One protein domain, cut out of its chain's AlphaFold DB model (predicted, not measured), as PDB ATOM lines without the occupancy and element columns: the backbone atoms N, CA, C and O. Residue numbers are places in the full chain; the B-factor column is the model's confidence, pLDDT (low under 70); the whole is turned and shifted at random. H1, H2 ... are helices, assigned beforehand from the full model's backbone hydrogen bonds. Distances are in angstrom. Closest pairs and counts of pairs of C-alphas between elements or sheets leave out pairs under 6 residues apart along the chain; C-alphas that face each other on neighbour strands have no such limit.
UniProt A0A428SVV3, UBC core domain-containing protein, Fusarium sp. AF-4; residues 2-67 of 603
ATOM      1  N   LEU A   2      23.084  26.999  26.283       38.00
ATOM      2  CA  LEU A   2      24.281  26.669  27.056       38.00
ATOM      3  C   LEU A   2      23.883  25.591  28.065       38.00
ATOM      4  O   LEU A   2      22.828  25.723  28.689       38.00
ATOM      5  N   PHE A   3      24.693  24.545  28.225       52.41
ATOM      6  CA  PHE A   3      24.493  23.566  29.289       52.41
ATOM      7  C   PHE A   3      24.368  24.292  30.638       52.41
ATOM      8  O   PHE A   3      25.312  24.942  31.099       52.41
ATOM      9  N   GLN A   4      23.229  24.140  31.319       47.00
ATOM     10  CA  GLN A   4      23.279  24.156  32.777       47.00
ATOM     11  C   GLN A   4      24.184  22.983  33.162       47.00
ATOM     12  O   GLN A   4      23.974  21.879  32.671       47.00
ATOM     13  N   HIS A   5      25.197  23.220  33.995       51.69
ATOM     14  CA  HIS A   5      26.237  22.258  34.403       51.69
ATOM     15  C   HIS A   5      25.706  21.018  35.179       51.69
ATOM     16  O   HIS A   5      26.451  20.380  35.914       51.69
ATOM     17  N   ASN A   6      24.415  20.694  35.050       53.09
ATOM     18  CA  ASN A   6      23.648  19.793  35.904       53.09
ATOM     19  C   ASN A   6      22.984  18.618  35.164       53.09
ATOM     20  O   ASN A   6      22.218  17.901  35.799       53.09
ATOM     21  N   ARG A   7      23.213  18.419  33.859       58.56
ATOM     22  CA  ARG A   7      22.703  17.233  33.144       58.56
ATOM     23  C   ARG A   7      23.837  16.452  32.509       58.56
ATOM     24  O   ARG A   7      24.706  17.059  31.881       58.56
ATOM     25  N   ASP A   8      23.803  15.138  32.693       64.12
ATOM     26  CA  ASP A   8      24.720  14.224  32.027       64.12
ATOM     27  C   ASP A   8      24.362  14.129  30.534       64.12
ATOM     28  O   ASP A   8      23.190  14.204  30.153       64.12
ATOM     29  N   ILE A   9      25.374  14.007  29.678       67.00
ATOM     30  CA  ILE A   9      25.206  13.895  28.222       67.00
ATOM     31  C   ILE A   9      24.507  12.574  27.869       67.00
ATOM     32  O   ILE A   9      23.749  12.530  26.897       67.00
ATOM     33  N   ASP A  10      24.705  11.536  28.682       69.25
ATOM     34  CA  ASP A  10      24.117  10.207  28.487       69.25
ATOM     35  C   ASP A  10      22.610  10.154  28.798       69.25
ATOM     36  O   ASP A  10      21.911   9.248  28.349       69.25
ATOM     37  N   GLU A  11      22.077  11.159  29.500       76.31
ATOM     38  CA  GLU A  11      20.646  11.281  29.820       76.31
ATOM     39  C   GLU A  11      19.839  12.011  28.725       76.31
ATOM     40  O   GLU A  11      18.615  12.148  28.825       76.31
ATOM     41  N   LEU A  12      20.505  12.520  27.681       76.25
ATOM     42  CA  LEU A  12      19.869  13.264  26.594       76.25
ATOM     43  C   LEU A  12      19.321  12.335  25.502       76.25
ATOM     44  O   LEU A  12      19.881  11.286  25.195       76.25
ATOM     45  N   GLN A  13      18.240  12.770  24.849       81.06
ATOM     46  CA  GLN A  13      17.748  12.124  23.632       81.06
ATOM     47  C   GLN A  13      18.808  12.214  22.524       81.06
ATOM     48  O   GLN A  13      19.476  13.240  22.391       81.06
ATOM     49  N   THR A  14      18.935  11.170  21.700       79.12
ATOM     50  CA  THR A  14      19.995  11.038  20.681       79.12
ATOM     51  C   THR A  14      20.133  12.274  19.789       79.12
ATOM     52  O   THR A  14      21.234  12.778  19.610       79.12
ATOM     53  N   VAL A  15      19.016  12.825  19.300       81.12
ATOM     54  CA  VAL A  15      19.014  14.001  18.410       81.12
ATOM     55  C   VAL A  15      19.584  15.242  19.100       81.12
ATOM     56  O   VAL A  15      20.406  15.958  18.526       81.12
ATOM     57  N   ASP A  16      19.178  15.483  20.347       78.75
ATOM     58  CA  ASP A  16      19.668  16.617  21.128       78.75
ATOM     59  C   ASP A  16      21.143  16.422  21.483       78.75
ATOM     60  O   ASP A  16      21.936  17.359  21.381       78.75
ATOM     61  N   ARG A  17      21.534  15.205  21.867       81.00
ATOM     62  CA  ARG A  17      22.922  14.852  22.174       81.00
ATOM     63  C   ARG A  17      23.839  15.118  20.980       81.00
ATOM     64  O   ARG A  17      24.836  15.823  21.130       81.00
ATOM     65  N   ASP A  18      23.473  14.619  19.804       79.56
ATOM     66  CA  ASP A  18      24.270  14.742  18.582       79.56
ATOM     67  C   ASP A  18      24.397  16.210  18.157       79.56
ATOM     68  O   ASP A  18      25.502  16.691  17.889       79.56
ATOM     69  N   TYR A  19      23.294  16.969  18.187       82.69
ATOM     70  CA  TYR A  19      23.322  18.404  17.902       82.69
ATOM     71  C   TYR A  19      24.263  19.157  18.851       82.69
ATOM     72  O   TYR A  19      25.066  19.982  18.406       82.69
ATOM     73  N   ASN A  20      24.201  18.868  20.155       79.25
ATOM     74  CA  ASN A  20      25.049  19.521  21.151       79.25
ATOM     75  C   ASN A  20      26.530  19.161  20.984       79.25
ATOM     76  O   ASN A  20      27.375  20.059  21.046       79.25
ATOM     77  N   LEU A  21      26.856  17.890  20.730       83.62
ATOM     78  CA  LEU A  21      28.230  17.459  20.457       83.62
ATOM     79  C   LEU A  21      28.792  18.162  19.219       83.62
ATOM     80  O   LEU A  21      29.903  18.684  19.276       83.62
ATOM     81  N   ILE A  22      28.002  18.295  18.148       83.12
ATOM     82  CA  ILE A  22      28.400  19.052  16.952       83.12
ATOM     83  C   ILE A  22      28.713  20.514  17.301       83.12
ATOM     84  O   ILE A  22      29.720  21.052  16.832       83.12
ATOM     85  N   GLN A  23      27.893  21.174  18.130       82.94
ATOM     86  CA  GLN A  23      28.180  22.552  18.553       82.94
ATOM     87  C   GLN A  23      29.456  22.640  19.400       82.94
ATOM     88  O   GLN A  23      30.264  23.540  19.171       82.94
ATOM     89  N   LEU A  24      29.682  21.704  20.329       84.25
ATOM     90  CA  LEU A  24      30.922  21.633  21.115       84.25
ATOM     91  C   LEU A  24      32.147  21.459  20.209       84.25
ATOM     92  O   LEU A  24      33.116  22.203  20.344       84.25
ATOM     93  N   THR A  25      32.094  20.553  19.229       84.81
ATOM     94  CA  THR A  25      33.192  20.344  18.270       84.81
ATOM     95  C   THR A  25      33.473  21.596  17.435       84.81
ATOM     96  O   THR A  25      34.631  21.921  17.174       84.81
ATOM     97  N   ARG A  26      32.439  22.350  17.043       85.06
ATOM     98  CA  ARG A  26      32.595  23.624  16.313       85.06
ATOM     99  C   ARG A  26      33.258  24.721  17.145       85.06
ATOM    100  O   ARG A  26      33.854  25.621  16.563       85.06
ATOM    101  N   MET A  27      33.177  24.639  18.471       84.62
ATOM    102  CA  MET A  27      33.838  25.572  19.386       84.62
ATOM    103  C   MET A  27      35.298  25.212  19.673       84.62
ATOM    104  O   MET A  27      35.992  26.032  20.268       84.62
ATOM    105  N   ILE A  28      35.790  24.035  19.257       88.00
ATOM    106  CA  ILE A  28      37.217  23.703  19.392       88.00
ATOM    107  C   ILE A  28      38.009  24.659  18.481       88.00
ATOM    108  O   ILE A  28      37.778  24.633  17.266       88.00
ATOM    109  N   PRO A  29      38.913  25.494  19.020       87.25
ATOM    110  CA  PRO A  29      39.718  26.429  18.240       87.25
ATOM    111  C   PRO A  29      40.771  25.705  17.380       87.25
ATOM    112  O   PRO A  29      41.037  24.517  17.587       87.25
ATOM    113  N   PRO A  30      41.381  26.391  16.398       87.38
ATOM    114  CA  PRO A  30      42.430  25.809  15.566       87.38
ATOM    115  C   PRO A  30      43.615  25.282  16.393       87.38
ATOM    116  O   PRO A  30      44.053  25.909  17.355       87.38
ATOM    117  N   VAL A  31      44.186  24.148  15.970       86.88
ATOM    118  CA  VAL A  31      45.336  23.507  16.649       86.88
ATOM    119  C   VAL A  31      46.565  24.416  16.715       86.88
ATOM    120  O   VAL A  31      47.324  24.370  17.676       86.88
ATOM    121  N   GLU A  32      46.734  25.275  15.716       82.31
ATOM    122  CA  GLU A  32      47.801  26.271  15.652       82.31
ATOM    123  C   GLU A  32      47.753  27.250  16.831       82.31
ATOM    124  O   GLU A  32      48.762  27.443  17.497       82.31
ATOM    125  N   GLU A  33      46.578  27.800  17.146       86.19
ATOM    126  CA  GLU A  33      46.412  28.745  18.258       86.19
ATOM    127  C   GLU A  33      46.689  28.072  19.607       86.19
ATOM    128  O   GLU A  33      47.358  28.648  20.467       86.19
ATOM    129  N   MET A  34      46.240  26.819  19.764       87.12
ATOM    130  CA  MET A  34      46.535  26.006  20.946       87.12
ATOM    131  C   MET A  34      48.039  25.772  21.109       87.12
ATOM    132  O   MET A  34      48.570  25.921  22.208       87.12
ATOM    133  N   ARG A  35      48.740  25.439  20.020       83.56
ATOM    134  CA  ARG A  35      50.190  25.226  20.033       83.56
ATOM    135  C   ARG A  35      50.947  26.513  20.340       83.56
ATOM    136  O   ARG A  35      51.837  26.471  21.181       83.56
ATOM    137  N   SER A  36      50.608  27.627  19.693       85.00
ATOM    138  CA  SER A  36      51.272  28.914  19.930       85.00
ATOM    139  C   SER A  36      51.164  29.327  21.395       85.00
ATOM    140  O   SER A  36      52.170  29.683  21.997       85.00
ATOM    141  N   TYR A  37      49.990  29.162  22.012       84.00
ATOM    142  CA  TYR A  37      49.811  29.416  23.443       84.00
ATOM    143  C   TYR A  37      50.717  28.540  24.327       84.00
ATOM    144  O   TYR A  37      51.353  29.051  25.247       84.00
ATOM    145  N   LEU A  38      50.798  27.236  24.041       85.06
ATOM    146  CA  LEU A  38      51.647  26.303  24.793       85.06
ATOM    147  C   LEU A  38      53.145  26.576  24.589       85.06
ATOM    148  O   LEU A  38      53.928  26.412  25.517       85.06
ATOM    149  N   MET A  39      53.546  27.014  23.393       82.94
ATOM    150  CA  MET A  39      54.935  27.371  23.083       82.94
ATOM    151  C   MET A  39      55.357  28.699  23.715       82.94
ATOM    152  O   MET A  39      56.484  28.817  24.182       82.94
ATOM    153  N   GLU A  40      54.464  29.688  23.769       84.25
ATOM    154  CA  GLU A  40      54.706  30.954  24.473       84.25
ATOM    155  C   GLU A  40      54.765  30.773  25.998       84.25
ATOM    156  O   GLU A  40      55.329  31.613  26.702       84.25
ATOM    157  N   ARG A  41      54.161  29.699  26.523       80.62
ATOM    158  CA  ARG A  41      54.060  29.404  27.958       80.62
ATOM    159  C   ARG A  41      54.345  27.925  28.243       80.62
ATOM    160  O   ARG A  41      53.408  27.181  28.567       80.62
ATOM    161  N   PRO A  42      55.615  27.494  28.148       73.88
ATOM    162  CA  PRO A  42      56.002  26.132  28.500       73.88
ATOM    163  C   PRO A  42      55.573  25.810  29.944       73.88
ATOM    164  O   PRO A  42      55.672  26.658  30.827       73.88
ATOM    165  N   GLY A  43      55.015  24.614  30.163       68.69
ATOM    166  CA  GLY A  43      54.473  24.169  31.459       68.69
ATOM    167  C   GLY A  43      53.018  24.577  31.749       68.69
ATOM    168  O   GLY A  43      52.421  24.105  32.714       68.69
ATOM    169  N   SER A  44      52.394  25.418  30.914       76.31
ATOM    170  CA  SER A  44      50.978  25.767  31.081       76.31
ATOM    171  C   SER A  44      50.041  24.724  30.456       76.31
ATOM    172  O   SER A  44      50.279  24.205  29.372       76.31
ATOM    173  N   SER A  45      48.934  24.413  31.138       77.69
ATOM    174  CA  SER A  45      47.886  23.531  30.611       77.69
ATOM    175  C   SER A  45      46.867  24.320  29.783       77.69
ATOM    176  O   SER A  45      46.498  25.438  30.150       77.69
ATOM    177  N   LEU A  46      46.301  23.703  28.736       80.06
ATOM    178  CA  LEU A  46      45.173  24.266  27.970       80.06
ATOM    179  C   LEU A  46      43.938  24.578  28.840       80.06
ATOM    180  O   LEU A  46      43.082  25.355  28.428       80.06
ATOM    181  N   SER A  47      43.853  24.028  30.056       78.38
ATOM    182  CA  SER A  47      42.823  24.377  31.049       78.38
ATOM    183  C   SER A  47      42.887  25.825  31.543       78.38
ATOM    184  O   SER A  47      41.864  26.383  31.939       78.38
ATOM    185  N   LEU A  48      44.062  26.455  31.493       77.81
ATOM    186  CA  LEU A  48      44.273  27.851  31.886       77.81
ATOM    187  C   LEU A  48      44.017  28.827  30.728       77.81
ATOM    188  O   LEU A  48      43.985  30.048  30.926       77.81
ATOM    189  N   TRP A  49      43.830  28.309  29.513       80.81
ATOM    190  CA  TRP A  49      43.625  29.126  28.332       80.81
ATOM    191  C   TRP A  49      42.163  29.563  28.208       80.81
ATOM    192  O   TRP A  49      41.259  28.766  27.978       80.81
ATOM    193  N   LYS A  50      41.927  30.879  28.289       77.62
ATOM    194  CA  LYS A  50      40.585  31.483  28.169       77.62
ATOM    195  C   LYS A  50      39.950  31.336  26.778       77.62
ATOM    196  O   LYS A  50      38.788  31.693  26.615       77.62
ATOM    197  N   GLY A  51      40.701  30.841  25.791       76.12
ATOM    198  CA  GLY A  51      40.210  30.581  24.436       76.12
ATOM    199  C   GLY A  51      39.296  29.357  24.327       76.12
ATOM    200  O   GLY A  51      38.670  29.170  23.289       76.12
ATOM    201  N   MET A  52      39.186  28.537  25.382       80.62
ATOM    202  CA  MET A  52      38.364  27.329  25.378       80.62
ATOM    203  C   MET A  52      37.557  27.175  26.671       80.62
ATOM    204  O   MET A  52      38.017  27.459  27.772       80.62
ATOM    205  N   ASN A  53      36.328  26.691  26.539       82.19
ATOM    206  CA  ASN A  53      35.455  26.314  27.647       82.19
ATOM    207  C   ASN A  53      35.736  24.881  28.136       82.19
ATOM    208  O   ASN A  53      36.063  23.994  27.348       82.19
ATOM    209  N   ASN A  54      35.511  24.627  29.432       80.31
ATOM    210  CA  ASN A  54      35.804  23.340  30.086       80.31
ATOM    211  C   ASN A  54      35.160  22.124  29.397       80.31
ATOM    212  O   ASN A  54      35.789  21.076  29.293       80.31
ATOM    213  N   SER A  55      33.923  22.251  28.906       80.19
ATOM    214  CA  SER A  55      33.228  21.165  28.196       80.19
ATOM    215  C   SER A  55      33.888  20.821  26.857       80.19
ATOM    216  O   SER A  55      34.004  19.650  26.508       80.19
ATOM    217  N   THR A  56      34.363  21.828  26.125       83.81
ATOM    218  CA  THR A  56      35.080  21.647  24.855       83.81
ATOM    219  C   THR A  56      36.470  21.068  25.095       83.81
ATOM    220  O   THR A  56      36.894  20.185  24.354       83.81
ATOM    221  N   LEU A  57      37.141  21.479  26.177       84.38
ATOM    222  CA  LEU A  57      38.414  20.894  26.599       84.38
ATOM    223  C   LEU A  57      38.260  19.422  26.996       84.38
ATOM    224  O   LEU A  57      39.076  18.595  26.606       84.38
ATOM    225  N   ALA A  58      37.201  19.076  27.733       83.44
ATOM    226  CA  ALA A  58      36.909  17.690  28.083       83.44
ATOM    227  C   ALA A  58      36.672  16.828  26.833       83.44
ATOM    228  O   ALA A  58      37.205  15.723  26.747       83.44
ATOM    229  N   LEU A  59      35.935  17.354  25.848       84.94
ATOM    230  CA  LEU A  59      35.718  16.680  24.569       84.94
ATOM    231  C   LEU A  59      37.024  16.518  23.778       84.94
ATOM    232  O   LEU A  59      37.285  15.434  23.265       84.94
ATOM    233  N   LEU A  60      37.864  17.555  23.710       87.00
ATOM    234  CA  LEU A  60      39.171  17.493  23.047       87.00
ATOM    235  C   LEU A  60      40.089  16.457  23.709       87.00
ATOM    236  O   LEU A  60      40.650  15.605  23.022       87.00
ATOM    237  N   ASN A  61      40.186  16.488  25.040       86.50
ATOM    238  CA  ASN A  61      40.954  15.514  25.810       86.50
ATOM    239  C   ASN A  61      40.434  14.099  25.573       86.50
ATOM    240  O   ASN A  61      41.233  13.189  25.390       86.50
ATOM    241  N   TRP A  62      39.115  13.904  25.520       86.12
ATOM    242  CA  TRP A  62      38.541  12.606  25.182       86.12
ATOM    243  C   TRP A  62      38.907  12.180  23.757       86.12
ATOM    244  O   TRP A  62      39.356  11.050  23.585       86.12
ATOM    245  N   ILE A  63      38.792  13.053  22.746       85.88
ATOM    246  CA  ILE A  63      39.132  12.733  21.346       85.88
ATOM    247  C   ILE A  63      40.575  12.228  21.238       85.88
ATOM    248  O   ILE A  63      40.801  11.202  20.589       85.88
ATOM    249  N   VAL A  64      41.516  12.928  21.882       83.62
ATOM    250  CA  VAL A  64      42.951  12.613  21.851       83.62
ATOM    251  C   VAL A  64      43.274  11.393  22.718       83.62
ATOM    252  O   VAL A  64      43.846  10.433  22.214       83.62
ATOM    253  N   ALA A  65      42.864  11.380  23.988       81.50
ATOM    254  CA  ALA A  65      43.238  10.333  24.945       81.50
ATOM    255  C   ALA A  65      42.574   8.977  24.667       81.50
ATOM    256  O   ALA A  65      43.129   7.935  25.000       81.50
ATOM    257  N   SER A  66      41.389   8.958  24.051       79.31
ATOM    258  CA  SER A  66      40.743   7.699  23.661       79.31
ATOM    259  C   SER A  66      41.361   7.076  22.404       79.31
ATOM    260  O   SER A  66      40.949   5.986  21.996       79.31
ATOM    261  N   ASN A  67      42.269   7.778  21.711       75.38
ATOM    262  CA  ASN A  67      42.856   7.274  20.476       75.38
ATOM    263  C   ASN A  67      43.976   6.289  20.801       75.38
ATOM    264  O   ASN A  67      45.035   6.672  21.282       75.38
TER     265      ASN A  67
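Overview. This is residues 2 to 67 of the 603 residues of the protein "UBC core domain-containing protein" of Fusarium sp. AF-4 (UniProt A0A428SVV3). An elongated, open chain of helices: H1 and H2 lie toward opposite ends of the long axis, and H3 stands crosswise between them, near the end of H1. A long link folds back from H2 to H3, and residues 62 to 67 stick out. The printed part has 66 residues with three named helices, H1, H2, H3, and no named strand. It is all helix and loose, with a radius of gyration of the C-alphas of 13.5 A and spans of 41 by 23 by 19 A.

Arrangement. H1, residues 14 to 26, touches H3, residues 54 to 65, about perpendicular at 89 degrees. H1 touches H3 with residues 24 to 25 alone, and H3 touches H1 with residues 55 to 59 alone; the closest C-alphas of the two, those of Leu 24 and Thr 56, are 5.6 A apart. H2, residues 31 to 40, is apart from both. In H1, H2 and H3, every O i to N i+4 pair is within hydrogen-bond range.

Along the chain. H1 is 18.3 A long from C-alpha 14 at (19.995, 11.038, 20.681). H2 measures 14.3 A. H3 measures 15.8 A to C-alpha 65 at (43.238, 10.333, 24.945).

Size, cuts and confidence. The printed part has no cut. H1 to H2 is a tight link; H2 to H3 is long. Residues 2 to 10 and 43 have pLDDT under 70.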